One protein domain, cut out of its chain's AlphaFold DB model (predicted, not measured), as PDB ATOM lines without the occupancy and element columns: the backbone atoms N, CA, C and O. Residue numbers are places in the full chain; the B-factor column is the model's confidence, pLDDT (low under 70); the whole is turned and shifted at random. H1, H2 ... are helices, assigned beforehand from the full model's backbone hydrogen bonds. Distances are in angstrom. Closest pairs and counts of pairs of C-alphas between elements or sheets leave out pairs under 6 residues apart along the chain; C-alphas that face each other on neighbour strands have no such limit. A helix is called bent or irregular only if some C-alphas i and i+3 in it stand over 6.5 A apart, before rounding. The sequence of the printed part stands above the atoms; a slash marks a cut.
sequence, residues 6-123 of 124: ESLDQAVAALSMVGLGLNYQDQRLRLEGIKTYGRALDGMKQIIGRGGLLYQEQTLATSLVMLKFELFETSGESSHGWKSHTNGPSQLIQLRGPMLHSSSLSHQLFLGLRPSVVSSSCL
ATOM      1  N   GLU A   6      29.980 -11.841 -31.582       87.94
ATOM      2  CA  GLU A   6      30.943 -12.724 -32.236       87.94
ATOM      3  C   GLU A   6      30.923 -14.150 -31.669       87.94
ATOM      4  O   GLU A   6      30.839 -15.106 -32.433       87.94
ATOM      5  N   SER A   7      30.901 -14.308 -30.340       92.69
ATOM      6  CA  SER A   7      30.827 -15.637 -29.718       92.69
ATOM      7  C   SER A   7      29.499 -16.349 -30.001       92.69
ATOM      8  O   SER A   7      29.480 -17.571 -30.128       92.69
ATOM      9  N   LEU A   8      28.389 -15.605 -30.095       94.38
ATOM     10  CA  LEU A   8      27.075 -16.173 -30.403       94.38
ATOM     11  C   LEU A   8      27.014 -16.623 -31.864       94.38
ATOM     12  O   LEU A   8      26.617 -17.751 -32.136       94.38
ATOM     13  N   ASP A   9      27.461 -15.770 -32.782       95.94
ATOM     14  CA  ASP A   9      27.499 -16.057 -34.216       95.94
ATOM     15  C   ASP A   9      28.395 -17.268 -34.499       95.94
ATOM     16  O   ASP A   9      28.008 -18.175 -35.234       95.94
ATOM     17  N   GLN A  10      29.561 -17.335 -33.848       97.06
ATOM     18  CA  GLN A  10      30.456 -18.490 -33.924       97.06
ATOM     19  C   GLN A  10      29.802 -19.755 -33.358       97.06
ATOM     20  O   GLN A  10      29.897 -20.809 -33.984       97.06
ATOM     21  N   ALA A  11      29.110 -19.678 -32.217       96.06
ATOM     22  CA  ALA A  11      28.420 -20.833 -31.643       96.06
ATOM     23  C   ALA A  11      27.293 -21.341 -32.559       96.06
ATOM     24  O   ALA A  11      27.174 -22.548 -32.777       96.06
ATOM     25  N   VAL A  12      26.490 -20.435 -33.129       96.81
ATOM     26  CA  VAL A  12      25.408 -20.782 -34.065       96.81
ATOM     27  C   VAL A  12      25.986 -21.404 -35.330       96.81
ATOM     28  O   VAL A  12      25.550 -22.482 -35.725       96.81
ATOM     29  N   ALA A  13      27.011 -20.786 -35.920       97.56
ATOM     30  CA  ALA A  13      27.683 -21.315 -37.099       97.56
ATOM     31  C   ALA A  13      28.289 -22.702 -36.835       97.56
ATOM     32  O   ALA A  13      28.134 -23.604 -37.656       97.56
ATOM     33  N   ALA A  14      28.929 -22.901 -35.679       96.88
ATOM     34  CA  ALA A  14      29.478 -24.192 -35.279       96.88
ATOM     35  C   ALA A  14      28.397 -25.280 -35.190       96.88
ATOM     36  O   ALA A  14      28.562 -26.352 -35.773       96.88
ATOM     37  N   LEU A  15      27.277 -24.989 -34.516       96.31
ATOM     38  CA  LEU A  15      26.143 -25.908 -34.404       96.31
ATOM     39  C   LEU A  15      25.549 -26.236 -35.779       96.31
ATOM     40  O   LEU A  15      25.299 -27.403 -36.074       96.31
ATOM     41  N   SER A  16      25.354 -25.230 -36.634       97.06
ATOM     42  CA  SER A  16      24.844 -25.430 -37.991       97.06
ATOM     43  C   SER A  16      25.783 -26.292 -38.835       97.06
ATOM     44  O   SER A  16      25.318 -27.212 -39.501       97.06
ATOM     45  N   MET A  17      27.094 -26.039 -38.789       96.81
ATOM     46  CA  MET A  17      28.085 -26.818 -39.538       96.81
ATOM     47  C   MET A  17      28.153 -28.270 -39.070       96.81
ATOM     48  O   MET A  17      28.160 -29.169 -39.906       96.81
ATOM     49  N   VAL A  18      28.152 -28.526 -37.759       94.19
ATOM     50  CA  VAL A  18      28.125 -29.904 -37.246       94.19
ATOM     51  C   VAL A  18      26.810 -30.592 -37.591       94.19
ATOM     52  O   VAL A  18      26.838 -31.709 -38.097       94.19
ATOM     53  N   GLY A  19      25.668 -29.929 -37.398       93.00
ATOM     54  CA  GLY A  19      24.360 -30.500 -37.723       93.00
ATOM     55  C   GLY A  19      24.229 -30.871 -39.203       93.00
ATOM     56  O   GLY A  19      23.828 -31.987 -39.528       93.00
ATOM     57  N   LEU A  20      24.625 -29.969 -40.108       94.88
ATOM     58  CA  LEU A  20      24.637 -30.240 -41.548       94.88
ATOM     59  C   LEU A  20      25.684 -31.298 -41.917       94.88
ATOM     60  O   LEU A  20      25.385 -32.194 -42.699       94.88
ATOM     61  N   GLY A  21      26.882 -31.234 -41.331       94.44
ATOM     62  CA  GLY A  21      27.946 -32.211 -41.561       94.44
ATOM     63  C   GLY A  21      27.530 -33.629 -41.173       94.44
ATOM     64  O   GLY A  21      27.781 -34.564 -41.924       94.44
ATOM     65  N   LEU A  22      26.819 -33.794 -40.055       91.44
ATOM     66  CA  LEU A  22      26.246 -35.079 -39.648       91.44
ATOM     67  C   LEU A  22      25.134 -35.532 -40.602       91.44
ATOM     68  O   LEU A  22      25.149 -36.676 -41.051       91.44
ATOM     69  N   ASN A  23      24.202 -34.639 -40.952       93.75
ATOM     70  CA  ASN A  23      23.061 -34.970 -41.810       93.75
ATOM     71  C   ASN A  23      23.471 -35.378 -43.235       93.75
ATOM     72  O   ASN A  23      22.845 -36.250 -43.830       93.75
ATOM     73  N   TYR A  24      24.515 -34.752 -43.780       95.94
ATOM     74  CA  TYR A  24      25.000 -34.997 -45.142       95.94
ATOM     75  C   TYR A  24      26.293 -35.821 -45.198       95.94
ATOM     76  O   TYR A  24      26.878 -35.956 -46.269       95.94
ATOM     77  N   GLN A  25      26.746 -36.373 -44.066       94.50
ATOM     78  CA  GLN A  25      28.001 -37.130 -43.951       94.50
ATOM     79  C   GLN A  25      29.240 -36.358 -44.459       94.50
ATOM     80  O   GLN A  25      30.216 -36.946 -44.927       94.50
ATOM     81  N   ASP A  26      29.224 -35.028 -44.338       96.75
ATOM     82  CA  ASP A  26      30.339 -34.156 -44.698       96.75
ATOM     83  C   ASP A  26      31.273 -33.960 -43.497       96.75
ATOM     84  O   ASP A  26      31.100 -33.075 -42.648       96.75
ATOM     85  N   GLN A  27      32.312 -34.794 -43.446       95.31
ATOM     86  CA  GLN A  27      33.316 -34.745 -42.388       95.31
ATOM     87  C   GLN A  27      34.119 -33.436 -42.391       95.31
ATOM     88  O   GLN A  27      34.560 -32.988 -41.332       95.31
ATOM     89  N   ARG A  28      34.315 -32.793 -43.549       97.00
ATOM     90  CA  ARG A  28      35.062 -31.528 -43.623       97.00
ATOM     91  C   ARG A  28      34.256 -30.421 -42.960       97.00
ATOM     92  O   ARG A  28      34.802 -29.687 -42.139       97.00
ATOM     93  N   LEU A  29      32.959 -30.356 -43.255       96.19
ATOM     94  CA  LEU A  29      32.051 -29.394 -42.640       96.19
ATOM     95  C   LEU A  29      31.934 -29.614 -41.128       96.19
ATOM     96  O   LEU A  29      32.012 -28.653 -40.362       96.19
ATOM     97  N   ARG A  30      31.850 -30.876 -40.681       94.56
ATOM     98  CA  ARG A  30      31.868 -31.208 -39.246       94.56
ATOM     99  C   ARG A  30      33.146 -30.708 -38.560       94.56
ATOM    100  O   ARG A  30      33.061 -30.073 -37.510       94.56
ATOM    101  N   LEU A  31      34.319 -30.946 -39.155       94.69
ATOM    102  CA  LEU A  31      35.605 -30.491 -38.608       94.69
ATOM    103  C   LEU A  31      35.712 -28.958 -38.548       94.69
ATOM    104  O   LEU A  31      36.228 -28.422 -37.566       94.69
ATOM    105  N   GLU A  32      35.205 -28.239 -39.551       97.31
ATOM    106  CA  GLU A  32      35.137 -26.770 -39.506       97.31
ATOM    107  C   GLU A  32      34.174 -26.265 -38.422       97.31
ATOM    108  O   GLU A  32      34.469 -25.280 -37.735       97.31
ATOM    109  N   GLY A  33      33.074 -26.986 -38.188       95.88
ATOM    110  CA  GLY A  33      32.183 -26.754 -37.056       95.88
ATOM    111  C   GLY A  33      32.906 -26.860 -35.709       95.88
ATOM    112  O   GLY A  33      32.831 -25.929 -34.909       95.88
ATOM    113  N   ILE A  34      33.690 -27.921 -35.494       94.44
ATOM    114  CA  ILE A  34      34.483 -28.130 -34.266       94.44
ATOM    115  C   ILE A  34      35.523 -27.016 -34.066       94.44
ATOM    116  O   ILE A  34      35.642 -26.458 -32.974       94.44
ATOM    117  N   LYS A  35      36.251 -26.620 -35.118       96.75
ATOM    118  CA  LYS A  35      37.201 -25.491 -35.033       96.75
ATOM    119  C   LYS A  35      36.502 -24.183 -34.662       96.75
ATOM    120  O   LYS A  35      37.034 -23.378 -33.900       96.75
ATOM    121  N   THR A  36      35.314 -23.959 -35.216       97.25
ATOM    122  CA  THR A  36      34.522 -22.752 -34.960       97.25
ATOM    123  C   THR A  36      33.958 -22.742 -33.542       97.25
ATOM    124  O   THR A  36      33.973 -21.696 -32.893       97.25
ATOM    125  N   TYR A  37      33.571 -23.907 -33.020       95.31
ATOM    126  CA  TYR A  37      33.194 -24.083 -31.620       95.31
ATOM    127  C   TYR A  37      34.335 -23.712 -30.663       95.31
ATOM    128  O   TYR A  37      34.108 -22.990 -29.692       95.31
ATOM    129  N   GLY A  38      35.576 -24.102 -30.977       94.44
ATOM    130  CA  GLY A  38      36.762 -23.688 -30.219       94.44
ATOM    131  C   GLY A  38      36.915 -22.164 -30.114       94.44
ATOM    132  O   GLY A  38      37.179 -21.640 -29.033       94.44
ATOM    133  N   ARG A  39      36.650 -21.428 -31.203       95.88
ATOM    134  CA  ARG A  39      36.666 -19.951 -31.183       95.88
ATOM    135  C   ARG A  39      35.550 -19.371 -30.310       95.88
ATOM    136  O   ARG A  39      35.812 -18.470 -29.513       95.88
ATOM    137  N   ALA A  40      34.343 -19.938 -30.389       94.81
ATOM    138  CA  ALA A  40      33.226 -19.533 -29.535       94.81
ATOM    139  C   ALA A  40      33.534 -19.760 -28.041       94.81
ATOM    140  O   ALA A  40      33.236 -18.898 -27.212       94.81
ATOM    141  N   LEU A  41      34.182 -20.883 -27.699       92.81
ATOM    142  CA  LEU A  41      34.666 -21.177 -26.345       92.81
ATOM    143  C   LEU A  41      35.640 -20.112 -25.845       92.81
ATOM    144  O   LEU A  41      35.497 -19.635 -24.719       92.81
ATOM    145  N   ASP A  42      36.615 -19.717 -26.658       93.81
ATOM    146  CA  ASP A  42      37.598 -18.710 -26.256       93.81
ATOM    147  C   ASP A  42      36.961 -17.329 -26.068       93.81
ATOM    148  O   ASP A  42      37.251 -16.646 -25.080       93.81
ATOM    149  N   GLY A  43      36.016 -16.950 -26.932       92.38
ATOM    150  CA  GLY A  43      35.206 -15.748 -26.738       92.38
ATOM    151  C   GLY A  43      34.375 -15.803 -25.449       92.38
ATOM    152  O   GLY A  43      34.319 -14.831 -24.692       92.38
ATOM    153  N   MET A  44      33.769 -16.954 -25.144       91.38
ATOM    154  CA  MET A  44      32.994 -17.156 -23.917       91.38
ATOM    155  C   MET A  44      33.867 -17.073 -22.655       91.38
ATOM    156  O   MET A  44      33.477 -16.425 -21.681       91.38
ATOM    157  N   LYS A  45      35.081 -17.640 -22.670       91.44
ATOM    158  CA  LYS A  45      36.052 -17.504 -21.567       91.44
ATOM    159  C   LYS A  45      36.405 -16.042 -21.302       91.44
ATOM    160  O   LYS A  45      36.469 -15.630 -20.146       91.44
ATOM    161  N   GLN A  46      36.598 -15.240 -22.351       91.06
ATOM    162  CA  GLN A  46      36.885 -13.809 -22.205       91.06
ATOM    163  C   GLN A  46      35.699 -13.036 -21.610       91.06
ATOM    164  O   GLN A  46      35.903 -12.181 -20.745       91.06
ATOM    165  N   ILE A  47      34.470 -13.353 -22.037       89.19
ATOM    166  CA  ILE A  47      33.235 -12.786 -21.473       89.19
ATOM    167  C   ILE A  47      33.152 -13.065 -19.969       89.19
ATOM    168  O   ILE A  47      32.923 -12.141 -19.185       89.19
ATOM    169  N   ILE A  48      33.377 -14.321 -19.576       87.31
ATOM    170  CA  ILE A  48      33.321 -14.743 -18.174       87.31
ATOM    171  C   ILE A  48      34.429 -14.062 -17.364       87.31
ATOM    172  O   ILE A  48      34.145 -13.470 -16.326       87.31
ATOM    173  N   GLY A  49      35.670 -14.068 -17.861       87.44
ATOM    174  CA  GLY A  49      36.824 -13.510 -17.153       87.44
ATOM    175  C   GLY A  49      36.761 -11.996 -16.924       87.44
ATOM    176  O   GLY A  49      37.351 -11.500 -15.969       87.44
ATOM    177  N   ARG A  50      36.041 -11.247 -17.772       83.38
ATOM    178  CA  ARG A  50      35.873  -9.787 -17.629       83.38
ATOM    179  C   ARG A  50      34.618  -9.382 -16.850       83.38
ATOM    180  O   ARG A  50      34.488  -8.212 -16.503       83.38
ATOM    181  N   GLY A  51      33.680 -10.302 -16.612       77.56
ATOM    182  CA  GLY A  51      32.482 -10.120 -15.780       77.56
ATOM    183  C   GLY A  51      31.390  -9.185 -16.330       77.56
ATOM    184  O   GLY A  51      30.204  -9.453 -16.150       77.56
ATOM    185  N   GLY A  52      31.746  -8.117 -17.050       79.56
ATOM    186  CA  GLY A  52      30.815  -7.055 -17.463       79.56
ATOM    187  C   GLY A  52      29.724  -7.467 -18.459       79.56
ATOM    188  O   GLY A  52      28.771  -6.721 -18.667       79.56
ATOM    189  N   LEU A  53      29.839  -8.644 -19.079       85.56
ATOM    190  CA  LEU A  53      28.880  -9.140 -20.072       85.56
ATOM    191  C   LEU A  53      28.035 -10.319 -19.559       85.56
ATOM    192  O   LEU A  53      27.082 -10.697 -20.229       85.56
ATOM    193  N   LEU A  54      28.305 -10.848 -18.357       85.75
ATOM    194  CA  LEU A  54      27.648 -12.049 -17.809       85.75
ATOM    195  C   LEU A  54      26.116 -11.962 -17.751       85.75
ATOM    196  O   LEU A  54      25.424 -12.970 -17.883       85.75
ATOM    197  N   TYR A  55      25.583 -10.756 -17.559       89.88
ATOM    198  CA  TYR A  55      24.150 -10.527 -17.390       89.88
ATOM    199  C   TYR A  55      23.387 -10.368 -18.711       89.88
ATOM    200  O   TYR A  55      22.153 -10.325 -18.702       89.88
ATOM    201  N   GLN A  56      24.097 -10.301 -19.843       90.25
ATOM    202  CA  GLN A  56      23.497 -10.107 -21.160       90.25
ATOM    203  C   GLN A  56      22.794 -11.377 -21.648       90.25
ATOM    204  O   GLN A  56      23.275 -12.496 -21.456       90.25
ATOM    205  N   GLU A  57      21.657 -11.205 -22.326       90.88
ATOM    206  CA  GLU A  57      20.884 -12.323 -22.886       90.88
ATOM    207  C   GLU A  57      21.714 -13.132 -23.884       90.88
ATOM    208  O   GLU A  57      21.614 -14.354 -23.934       90.88
ATOM    209  N   GLN A  58      22.584 -12.451 -24.631       90.56
ATOM    210  CA  GLN A  58      23.484 -13.039 -25.615       90.56
ATOM    211  C   GLN A  58      24.450 -14.026 -24.967       90.56
ATOM    212  O   GLN A  58      24.684 -15.090 -25.519       90.56
ATOM    213  N   THR A  59      24.973 -13.724 -23.777       92.38
ATOM    214  CA  THR A  59      25.868 -14.638 -23.059       92.38
ATOM    215  C   THR A  59      25.142 -15.920 -22.665       92.38
ATOM    216  O   THR A  59      25.677 -17.014 -22.859       92.38
ATOM    217  N   LEU A  60      23.894 -15.812 -22.192       92.94
ATOM    218  CA  LEU A  60      23.073 -16.994 -21.939       92.94
ATOM    219  C   LEU A  60      22.773 -17.753 -23.243       92.94
ATOM    220  O   LEU A  60      22.924 -18.974 -23.277       92.94
ATOM    221  N   ALA A  61      22.403 -17.052 -24.317       94.19
ATOM    222  CA  ALA A  61      22.122 -17.654 -25.617       94.19
ATOM    223  C   ALA A  61      23.329 -18.425 -26.167       94.19
ATOM    224  O   ALA A  61      23.184 -19.583 -26.550       94.19
ATOM    225  N   THR A  62      24.525 -17.833 -26.123       94.56
ATOM    226  CA  THR A  62      25.779 -18.482 -26.527       94.56
ATOM    227  C   THR A  62      25.984 -19.768 -25.739       94.56
ATOM    228  O   THR A  62      26.171 -20.824 -26.336       94.56
ATOM    229  N   SER A  63      25.851 -19.719 -24.407       93.62
ATOM    230  CA  SER A  63      26.015 -20.907 -23.558       93.62
ATOM    231  C   SER A  63      25.021 -22.033 -23.890       93.62
ATOM    232  O   SER A  63      25.377 -23.208 -23.847       93.62
ATOM    233  N   LEU A  64      23.793 -21.684 -24.283       94.38
ATOM    234  CA  LEU A  64      22.758 -22.639 -24.681       94.38
ATOM    235  C   LEU A  64      23.015 -23.257 -26.052       94.38
ATOM    236  O   LEU A  64      22.808 -24.455 -26.233       94.38
ATOM    237  N   VAL A  65      23.467 -22.460 -27.017       94.88
ATOM    238  CA  VAL A  65      23.853 -22.967 -28.338       94.88
ATOM    239  C   VAL A  65      25.053 -23.903 -28.214       94.88
ATOM    240  O   VAL A  65      25.057 -24.963 -28.831       94.88
ATOM    241  N   MET A  66      26.019 -23.571 -27.358       92.44
ATOM    242  CA  MET A  66      27.163 -24.433 -27.055       92.44
ATOM    243  C   MET A  66      26.743 -25.741 -26.374       92.44
ATOM    244  O   MET A  66      27.197 -26.806 -26.771       92.44
ATOM    245  N   LEU A  67      25.812 -25.699 -25.415       92.19
ATOM    246  CA  LEU A  67      25.250 -26.919 -24.824       92.19
ATOM    247  C   LEU A  67      24.577 -27.813 -25.879       92.19
ATOM    248  O   LEU A  67      24.697 -29.036 -25.833       92.19
ATOM    249  N   LYS A  68      23.862 -27.210 -26.836       91.12
ATOM    250  CA  LYS A  68      23.284 -27.950 -27.963       91.12
ATOM    251  C   LYS A  68      24.369 -28.517 -28.869       91.12
ATOM    252  O   LYS A  68      24.243 -29.665 -29.264       91.12
ATOM    253  N   PHE A  69      25.420 -27.759 -29.172       92.38
ATOM    254  CA  PHE A  69      26.557 -28.255 -29.947       92.38
ATOM    255  C   PHE A  69      27.105 -29.552 -29.348       92.38
ATOM    256  O   PHE A  69      27.193 -30.546 -30.059       92.38
ATOM    257  N   GLU A  70      27.364 -29.569 -28.039       88.88
ATOM    258  CA  GLU A  70      27.854 -30.758 -27.333       88.88
ATOM    259  C   GLU A  70      26.908 -31.950 -27.499       88.88
ATOM    260  O   GLU A  70      27.363 -33.064 -27.728       88.88
ATOM    261  N   LEU A  71      25.588 -31.733 -27.462       85.25
ATOM    262  CA  LEU A  71      24.597 -32.794 -27.678       85.25
ATOM    263  C   LEU A  71      24.661 -33.399 -29.092       85.25
ATOM    264  O   LEU A  71      24.455 -34.600 -29.245       85.25
ATOM    265  N   PHE A  72      24.912 -32.582 -30.117       82.56
ATOM    266  CA  PHE A  72      25.011 -33.050 -31.504       82.56
ATOM    267  C   PHE A  72      26.372 -33.676 -31.810       82.56
ATOM    268  O   PHE A  72      26.436 -34.660 -32.537       82.56
ATOM    269  N   GLU A  73      27.455 -33.116 -31.277       80.25
ATOM    270  CA  GLU A  73      28.812 -33.600 -31.539       80.25
ATOM    271  C   GLU A  73      29.087 -34.926 -30.812       80.25
ATOM    272  O   GLU A  73      29.654 -35.839 -31.409       80.25
ATOM    273  N   THR A  74      28.571 -35.099 -29.587       67.25
ATOM    274  CA  THR A  74      28.745 -36.328 -28.787       67.25
ATOM    275  C   THR A  74      27.886 -37.519 -29.235       67.25
ATOM    276  O   THR A  74      27.725 -38.474 -28.471       67.25
ATOM    277  N   SER A  75      27.357 -37.528 -30.464       54.22
ATOM    278  CA  SER A  75      26.484 -38.580 -31.008       54.22
ATOM    279  C   SER A  75      27.188 -39.935 -31.260       54.22
ATOM    280  O   SER A  75      27.048 -40.512 -32.340       54.22
ATOM    281  N   GLY A  76      27.943 -40.466 -30.288       51.06
ATOM    282  CA  GLY A  76      28.528 -41.805 -30.369       51.06
ATOM    283  C   GLY A  76      29.329 -42.316 -29.163       51.06
ATOM    284  O   GLY A  76      29.290 -43.517 -28.924       51.06
ATOM    285  N   GLU A  77      30.035 -41.474 -28.389       56.66
ATOM    286  CA  GLU A  77      31.120 -41.999 -27.524       56.66
ATOM    287  C   GLU A  77      30.974 -41.743 -26.012       56.66
ATOM    288  O   GLU A  77      31.321 -42.621 -25.223       56.66
ATOM    289  N   SER A  78      30.427 -40.605 -25.556       66.25
ATOM    290  CA  SER A  78      30.082 -40.420 -24.134       66.25
ATOM    291  C   SER A  78      29.157 -39.223 -23.887       66.25
ATOM    292  O   SER A  78      29.317 -38.161 -24.480       66.25
ATOM    293  N   SER A  79      28.230 -39.349 -22.931       69.75
ATOM    294  CA  SER A  79      27.391 -38.225 -22.468       69.75
ATOM    295  C   SER A  79      28.123 -37.273 -21.507       69.75
ATOM    296  O   SER A  79      27.524 -36.323 -20.999       69.75
ATOM    297  N   HIS A  80      29.411 -37.508 -21.230       73.38
ATOM    298  CA  HIS A  80      30.174 -36.762 -20.228       73.38
ATOM    299  C   HIS A  80      30.408 -35.297 -20.609       73.38
ATOM    300  O   HIS A  80      30.248 -34.433 -19.746       73.38
ATOM    301  N   GLY A  81      30.741 -35.015 -21.874       72.62
ATOM    302  CA  GLY A  81      30.945 -33.645 -22.366       72.62
ATOM    303  C   GLY A  81      29.684 -32.800 -22.190       72.62
ATOM    304  O   GLY A  81      29.689 -31.800 -21.472       72.62
ATOM    305  N   TRP A  82      28.559 -33.294 -22.713       82.00
ATOM    306  CA  TRP A  82      27.252 -32.662 -22.544       82.00
ATOM    307  C   TRP A  82      26.855 -32.473 -21.067       82.00
ATOM    308  O   TRP A  82      26.476 -31.365 -20.685       82.00
ATOM    309  N   LYS A  83      26.996 -33.503 -20.212       78.88
ATOM    310  CA  LYS A  83      26.690 -33.398 -18.768       78.88
ATOM    311  C   LYS A  83      27.543 -32.338 -18.069       78.88
ATOM    312  O   LYS A  83      27.029 -31.583 -17.257       78.88
ATOM    313  N   SER A  84      28.841 -32.273 -18.363       79.75
ATOM    314  CA  SER A  84      29.726 -31.251 -17.788       79.75
ATOM    315  C   SER A  84      29.290 -29.842 -18.209       79.75
ATOM    316  O   SER A  84      29.252 -28.914 -17.396       79.75
ATOM    317  N   HIS A  85      28.877 -29.696 -19.470       83.06
ATOM    318  CA  HIS A  85      28.468 -28.421 -20.043       83.06
ATOM    319  C   HIS A  85      27.112 -27.900 -19.548       83.06
ATOM    320  O   HIS A  85      26.883 -26.696 -19.662       83.06
ATOM    321  N   THR A  86      26.235 -28.715 -18.941       86.38
ATOM    322  CA  THR A  86      24.978 -28.202 -18.347       86.38
ATOM    323  C   THR A  86      25.226 -27.288 -17.145       86.38
ATOM    324  O   THR A  86      24.404 -26.410 -16.858       86.38
ATOM    325  N   ASN A  87      26.376 -27.422 -16.474       87.62
ATOM    326  CA  ASN A  87      26.734 -26.607 -15.312       87.62
ATOM    327  C   ASN A  87      26.894 -25.121 -15.662       87.62
ATOM    328  O   ASN A  87      26.433 -24.265 -14.910       87.62
ATOM    329  N   GLY A  88      27.503 -24.804 -16.808       89.00
ATOM    330  CA  GLY A  88      27.780 -23.421 -17.216       89.00
ATOM    331  C   GLY A  88      26.511 -22.567 -17.367       89.00
ATOM    332  O   GLY A  88      26.350 -21.586 -16.638       89.00
ATOM    333  N   PRO A  89      25.569 -22.941 -18.254       91.12
ATOM    334  CA  PRO A  89      24.286 -22.257 -18.395       91.12
ATOM    335  C   PRO A  89      23.479 -22.223 -17.092       91.12
ATOM    336  O   PRO A  89      22.837 -21.215 -16.797       91.12
ATOM    337  N   SER A  90      23.541 -23.283 -16.276       91.75
ATOM    338  CA  SER A  90      22.848 -23.332 -14.979       91.75
ATOM    339  C   SER A  90      23.383 -22.282 -14.004       91.75
ATOM    340  O   SER A  90      22.598 -21.564 -13.382       91.75
ATOM    341  N   GLN A  91      24.707 -22.135 -13.907       91.69
ATOM    342  CA  GLN A  91      25.337 -21.095 -13.089       91.69
ATOM    343  C   GLN A  91      25.018 -19.692 -13.616       91.69
ATOM    344  O   GLN A  91      24.710 -18.804 -12.825       91.69
ATOM    345  N   LEU A  92      25.013 -19.485 -14.938       92.31
ATOM    346  CA  LEU A  92      24.621 -18.204 -15.534       92.31
ATOM    347  C   LEU A  92      23.173 -17.830 -15.202       92.31
ATOM    348  O   LEU A  92      22.898 -16.675 -14.888       92.31
ATOM    349  N   ILE A  93      22.243 -18.790 -15.235       92.81
ATOM    350  CA  ILE A  93      20.850 -18.544 -14.843       92.81
ATOM    351  C   ILE A  93      20.762 -18.128 -13.373       92.81
ATOM    352  O   ILE A  93      20.071 -17.152 -13.078       92.81
ATOM    353  N   GLN A  94      21.483 -18.820 -12.485       92.81
ATOM    354  CA  GLN A  94      21.522 -18.497 -11.056       92.81
ATOM    355  C   GLN A  94      22.109 -17.102 -10.804       92.81
ATOM    356  O   GLN A  94      21.483 -16.299 -10.118       92.81
ATOM    357  N   LEU A  95      23.253 -16.779 -11.417       92.00
ATOM    358  CA  LEU A  95      23.917 -15.476 -11.282       92.00
ATOM    359  C   LEU A  95      23.054 -14.321 -11.798       92.00
ATOM    360  O   LEU A  95      23.022 -13.256 -11.188       92.00
ATOM    361  N   ARG A  96      22.333 -14.521 -12.906       91.94
ATOM    362  CA  ARG A  96      21.427 -13.510 -13.475       91.94
ATOM    363  C   ARG A  96      20.201 -13.240 -12.592       91.94
ATOM    364  O   ARG A  96      19.605 -12.171 -12.698       91.94
ATOM    365  N   GLY A  97      19.836 -14.180 -11.722       92.12
ATOM    366  CA  GLY A  97      18.659 -14.081 -10.865       92.12
ATOM    367  C   GLY A  97      17.329 -14.177 -11.633       92.12
ATOM    368  O   GLY A  97      17.284 -14.036 -12.857       92.12
ATOM    369  N   PRO A  98      16.207 -14.411 -10.932       91.94
ATOM    370  CA  PRO A  98      14.915 -14.712 -11.558       91.94
ATOM    371  C   PRO A  98      14.338 -13.546 -12.373       91.94
ATOM    372  O   PRO A  98      13.696 -13.768 -13.400       91.94
ATOM    373  N   MET A  99      14.600 -12.300 -11.963       92.50
ATOM    374  CA  MET A  99      14.048 -11.116 -12.628       92.50
ATOM    375  C   MET A  99      14.518 -10.995 -14.082       92.50
ATOM    376  O   MET A  99      13.721 -10.640 -14.950       92.50
ATOM    377  N   LEU A 100      15.767 -11.369 -14.376       91.06
ATOM    378  CA  LEU A 100      16.322 -11.302 -15.730       91.06
ATOM    379  C   LEU A 100      15.795 -12.396 -16.673       91.06
ATOM    380  O   LEU A 100      16.098 -12.343 -17.859       91.06
ATOM    381  N   HIS A 101      14.984 -13.346 -16.190       91.69
ATOM    382  CA  HIS A 101      14.353 -14.403 -17.002       91.69
ATOM    383  C   HIS A 101      12.825 -14.291 -17.057       91.69
ATOM    384  O   HIS A 101      12.142 -15.219 -17.490       91.69
ATOM    385  N   SER A 102      12.277 -13.165 -16.600       88.25
ATOM    386  CA  SER A 102      10.830 -12.928 -16.546       88.25
ATOM    387  C   SER A 102      10.245 -12.340 -17.837       88.25
ATOM    388  O   SER A 102       9.028 -12.251 -17.964       88.25
ATOM    389  N   SER A 103      11.083 -11.958 -18.810       79.62
ATOM    390  CA  SER A 103      10.642 -11.310 -20.051       79.62
ATOM    391  C   SER A 103      11.278 -11.909 -21.310       79.62
ATOM    392  O   SER A 103      12.407 -12.404 -21.284       79.62
ATOM    393  N   SER A 104      10.525 -11.830 -22.416       81.31
ATOM    394  CA  SER A 104      10.991 -11.993 -23.802       81.31
ATOM    395  C   SER A 104      11.912 -13.211 -24.034       81.31
ATOM    396  O   SER A 104      11.584 -14.335 -23.643       81.31
ATOM    397  N   LEU A 105      13.056 -12.996 -24.690       88.56
ATOM    398  CA  LEU A 105      14.043 -13.998 -25.075       88.56
ATOM    399  C   LEU A 105      14.657 -14.709 -23.867       88.56
ATOM    400  O   LEU A 105      14.763 -15.932 -23.882       88.56
ATOM    401  N   SER A 106      15.026 -13.995 -22.800       89.62
ATOM    402  CA  SER A 106      15.603 -14.638 -21.611       89.62
ATOM    403  C   SER A 106      14.682 -15.683 -20.984       89.62
ATOM    404  O   SER A 106      15.169 -16.723 -20.541       89.62
ATOM    405  N   HIS A 107      13.363 -15.468 -21.010       93.44
ATOM    406  CA  HIS A 107      12.413 -16.487 -20.565       93.44
ATOM    407  C   HIS A 107      12.454 -17.739 -21.455       93.44
ATOM    408  O   HIS A 107      12.512 -18.864 -20.958       93.44
ATOM    409  N   GLN A 108      12.493 -17.560 -22.777       94.38
ATOM    410  CA  GLN A 108      12.602 -18.674 -23.725       94.38
ATOM    411  C   GLN A 108      13.927 -19.429 -23.580       94.38
ATOM    412  O   GLN A 108      13.945 -20.657 -23.644       94.38
ATOM    413  N   LEU A 109      15.027 -18.716 -23.335       93.75
ATOM    414  CA  LEU A 109      16.335 -19.309 -23.063       93.75
ATOM    415  C   LEU A 109      16.311 -20.135 -21.767       93.75
ATOM    416  O   LEU A 109      16.779 -21.273 -21.760       93.75
ATOM    417  N   PHE A 110      15.702 -19.614 -20.698       93.38
ATOM    418  CA  PHE A 110      15.493 -20.357 -19.451       93.38
ATOM    419  C   PHE A 110      14.702 -21.654 -19.685       93.38
ATOM    420  O   PHE A 110      15.142 -22.734 -19.280       93.38
ATOM    421  N   LEU A 111      13.570 -21.575 -20.393       93.06
ATOM    422  CA  LEU A 111      12.766 -22.751 -20.736       93.06
ATOM    423  C   LEU A 111      13.540 -23.742 -21.615       93.06
ATOM    424  O   LEU A 111      13.417 -24.948 -21.423       93.06
ATOM    425  N   GLY A 112      14.366 -23.240 -22.535       91.44
ATOM    426  CA  GLY A 112      15.209 -24.048 -23.411       91.44
ATOM    427  C   GLY A 112      16.296 -24.836 -22.677       91.44
ATOM    428  O   GLY A 112      16.662 -25.914 -23.142       91.44
ATOM    429  N   LEU A 113      16.787 -24.349 -21.529       91.12
ATOM    430  CA  LEU A 113      17.756 -25.084 -20.706       91.12
ATOM    431  C   LEU A 113      17.113 -26.247 -19.938       91.12
ATOM    432  O   LEU A 113      17.747 -27.281 -19.712       91.12
ATOM    433  N   ARG A 114      15.867 -26.060 -19.491       87.75
ATOM    434  CA  ARG A 114      15.206 -26.921 -18.502       87.75
ATOM    435  C   ARG A 114      15.257 -28.419 -18.843       87.75
ATOM    436  O   ARG A 114      15.602 -29.180 -17.938       87.75
ATOM    437  N   PRO A 115      14.982 -28.874 -20.085       89.25
ATOM    438  CA  PRO A 115      15.065 -30.294 -20.418       89.25
ATOM    439  C   PRO A 115      16.466 -30.865 -20.197       89.25
ATOM    440  O   PRO A 115      16.601 -31.959 -19.664       89.25
ATOM    441  N   SER A 116      17.515 -30.117 -20.551       86.38
ATOM    442  CA  SER A 116      18.890 -30.593 -20.403       86.38
ATOM    443  C   SER A 116      19.297 -30.747 -18.941       86.38
ATOM    444  O   SER A 116      19.926 -31.741 -18.590       86.38
ATOM    445  N   VAL A 117      18.896 -29.805 -18.082       86.06
ATOM    446  CA  VAL A 117      19.178 -29.877 -16.640       86.06
ATOM    447  C   VAL A 117      18.472 -31.075 -16.017       86.06
ATOM    448  O   VAL A 117      19.139 -31.902 -15.401       86.06
ATOM    449  N   VAL A 118      17.163 -31.222 -16.255       86.25
ATOM    450  CA  VAL A 118      16.374 -32.348 -15.730       86.25
ATOM    451  C   VAL A 118      16.965 -33.684 -16.183       86.25
ATOM    452  O   VAL A 118      17.245 -34.538 -15.347       86.25
ATOM    453  N   SER A 119      17.238 -33.840 -17.481       84.31
ATOM    454  CA  SER A 119      17.830 -35.071 -18.011       84.31
ATOM    455  C   SER A 119      19.214 -35.354 -17.422       84.31
ATOM    456  O   SER A 119      19.524 -36.506 -17.131       84.31
ATOM    457  N   SER A 120      20.050 -34.330 -17.211       80.75
ATOM    458  CA  SER A 120      21.387 -34.520 -16.631       80.75
ATOM    459  C   SER A 120      21.345 -34.973 -15.167       80.75
ATOM    460  O   SER A 120      22.168 -35.798 -14.774       80.75
ATOM    461  N   SER A 121      20.365 -34.506 -14.386       79.50
ATOM    462  CA  SER A 121      20.179 -34.911 -12.986       79.50
ATOM    463  C   SER A 121      19.691 -36.353 -12.837       79.50
ATOM    464  O   SER A 121      20.010 -36.993 -11.844       79.50
ATOM    465  N   CYS A 122      18.948 -36.883 -13.813       78.00
ATOM    466  CA  CYS A 122      18.468 -38.271 -13.800       78.00
ATOM    467  C   CYS A 122      19.519 -39.304 -14.240       78.00
ATOM    468  O   CYS A 122      19.256 -40.499 -14.178       78.00
ATOM    469  N   LEU A 123      20.675 -38.856 -14.735       69.50
ATOM    470  CA  LEU A 123      21.765 -39.716 -15.202       69.50
ATOM    471  C   LEU A 123      22.925 -39.797 -14.186       69.50
ATOM    472  O   LEU A 123      24.063 -40.064 -14.596       69.50
TER     473      LEU A 123
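Overview. This is residues 6 to 123 of the 124 residues of an uncharacterized protein of Exophiala aquamarina CBS 119918 (UniProt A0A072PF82). One helix, H3, runs through the middle of an up-and-down bundle, with the hairpin of H1 and H2 packed along one side of it and H5 and H7 on the other. Short H4 comes just before H5 and also packs on H3, while tiny H6 sits at the turn between H5 and H7. The printed part has 118 residues, with seven named helices in the order H1 to H7 and no named strand, and its class is all helix. It is compact, with a radius of gyration of the C-alphas of 14.2 A and spans of 43 by 33 by 25 A.

Arrangement. H1, residues 6 to 23, and H2, residues 27 to 50, form a helical hairpin and touch at a shallow tilt of 25 degrees, their closest C-alphas, Ala 14 and Gly 33, 4.1 A apart. The hub is H3, residues 57 to 73, which touches five other helices. It runs the same way as H1 at a shallow tilt of 23 degrees, the closest C-alphas being Leu 8 and Thr 62 at 4.7 A. H2 touches H3 with residues 37 to 47 alone, nearest at the C-alphas of Tyr 37 and Met 66, 7.6 A. H4, residues 80 to 85, touches residues 67 to 71 of H3, the closest C-alphas being Glu 70 and Trp 82 at 5.2 A. H5, residues 87 to 96, runs opposite ways to H3 at a shallow tilt of 14 degrees, with the C-alphas of Ser 63 and Pro 89 closest at 5.6 A. H6, residues 98 to 101, and H7, residues 104 to 121, only just touch, with 3 pairs of C-alphas within 8 A, only at the corner by their link; the closest C-alphas are His 101 and His 107, 4.6 A. H7 touches H3 at a tilt of 38 degrees, only just steep, with the C-alphas of Glu 57 and Ser 106 closest at 5.9 A. H7 also touches H5, C-alphas Ile 93 and Phe 110 being closest at 7.3 A. H1 and H2 are apart from H5 and H7. Every O i to N i+4 pair is within hydrogen-bond range in H1 to H5; in H7 it is 12 of 14, and H6 is too short for such a pair.

Along the chain. H1 begins at C-alpha 6 (30.943, -12.724, -32.236) and is 25.5 A long. H2 is the longest helix by residues, at 35.2 A, and H3 measures 24.3 A. H4, H5 and H6 measure 8.5, 14.3 and 5.5 A. H7, 27.0 A, ends at C-alpha 121 (20.179, -34.911, -12.986); it has a kink of 26 degrees near residue 115 and is only just irregular, C-alphas 112 and 115 being 6.9 A apart.

Size, cuts and confidence. The two C-alphas farthest apart, Gln 25 and Met 99, are 43.0 A from each other. The printed part has no cut and no long link. Mean pLDDT of the printed part is 88.9; residues 74 to 79 and residue 123 are under 70.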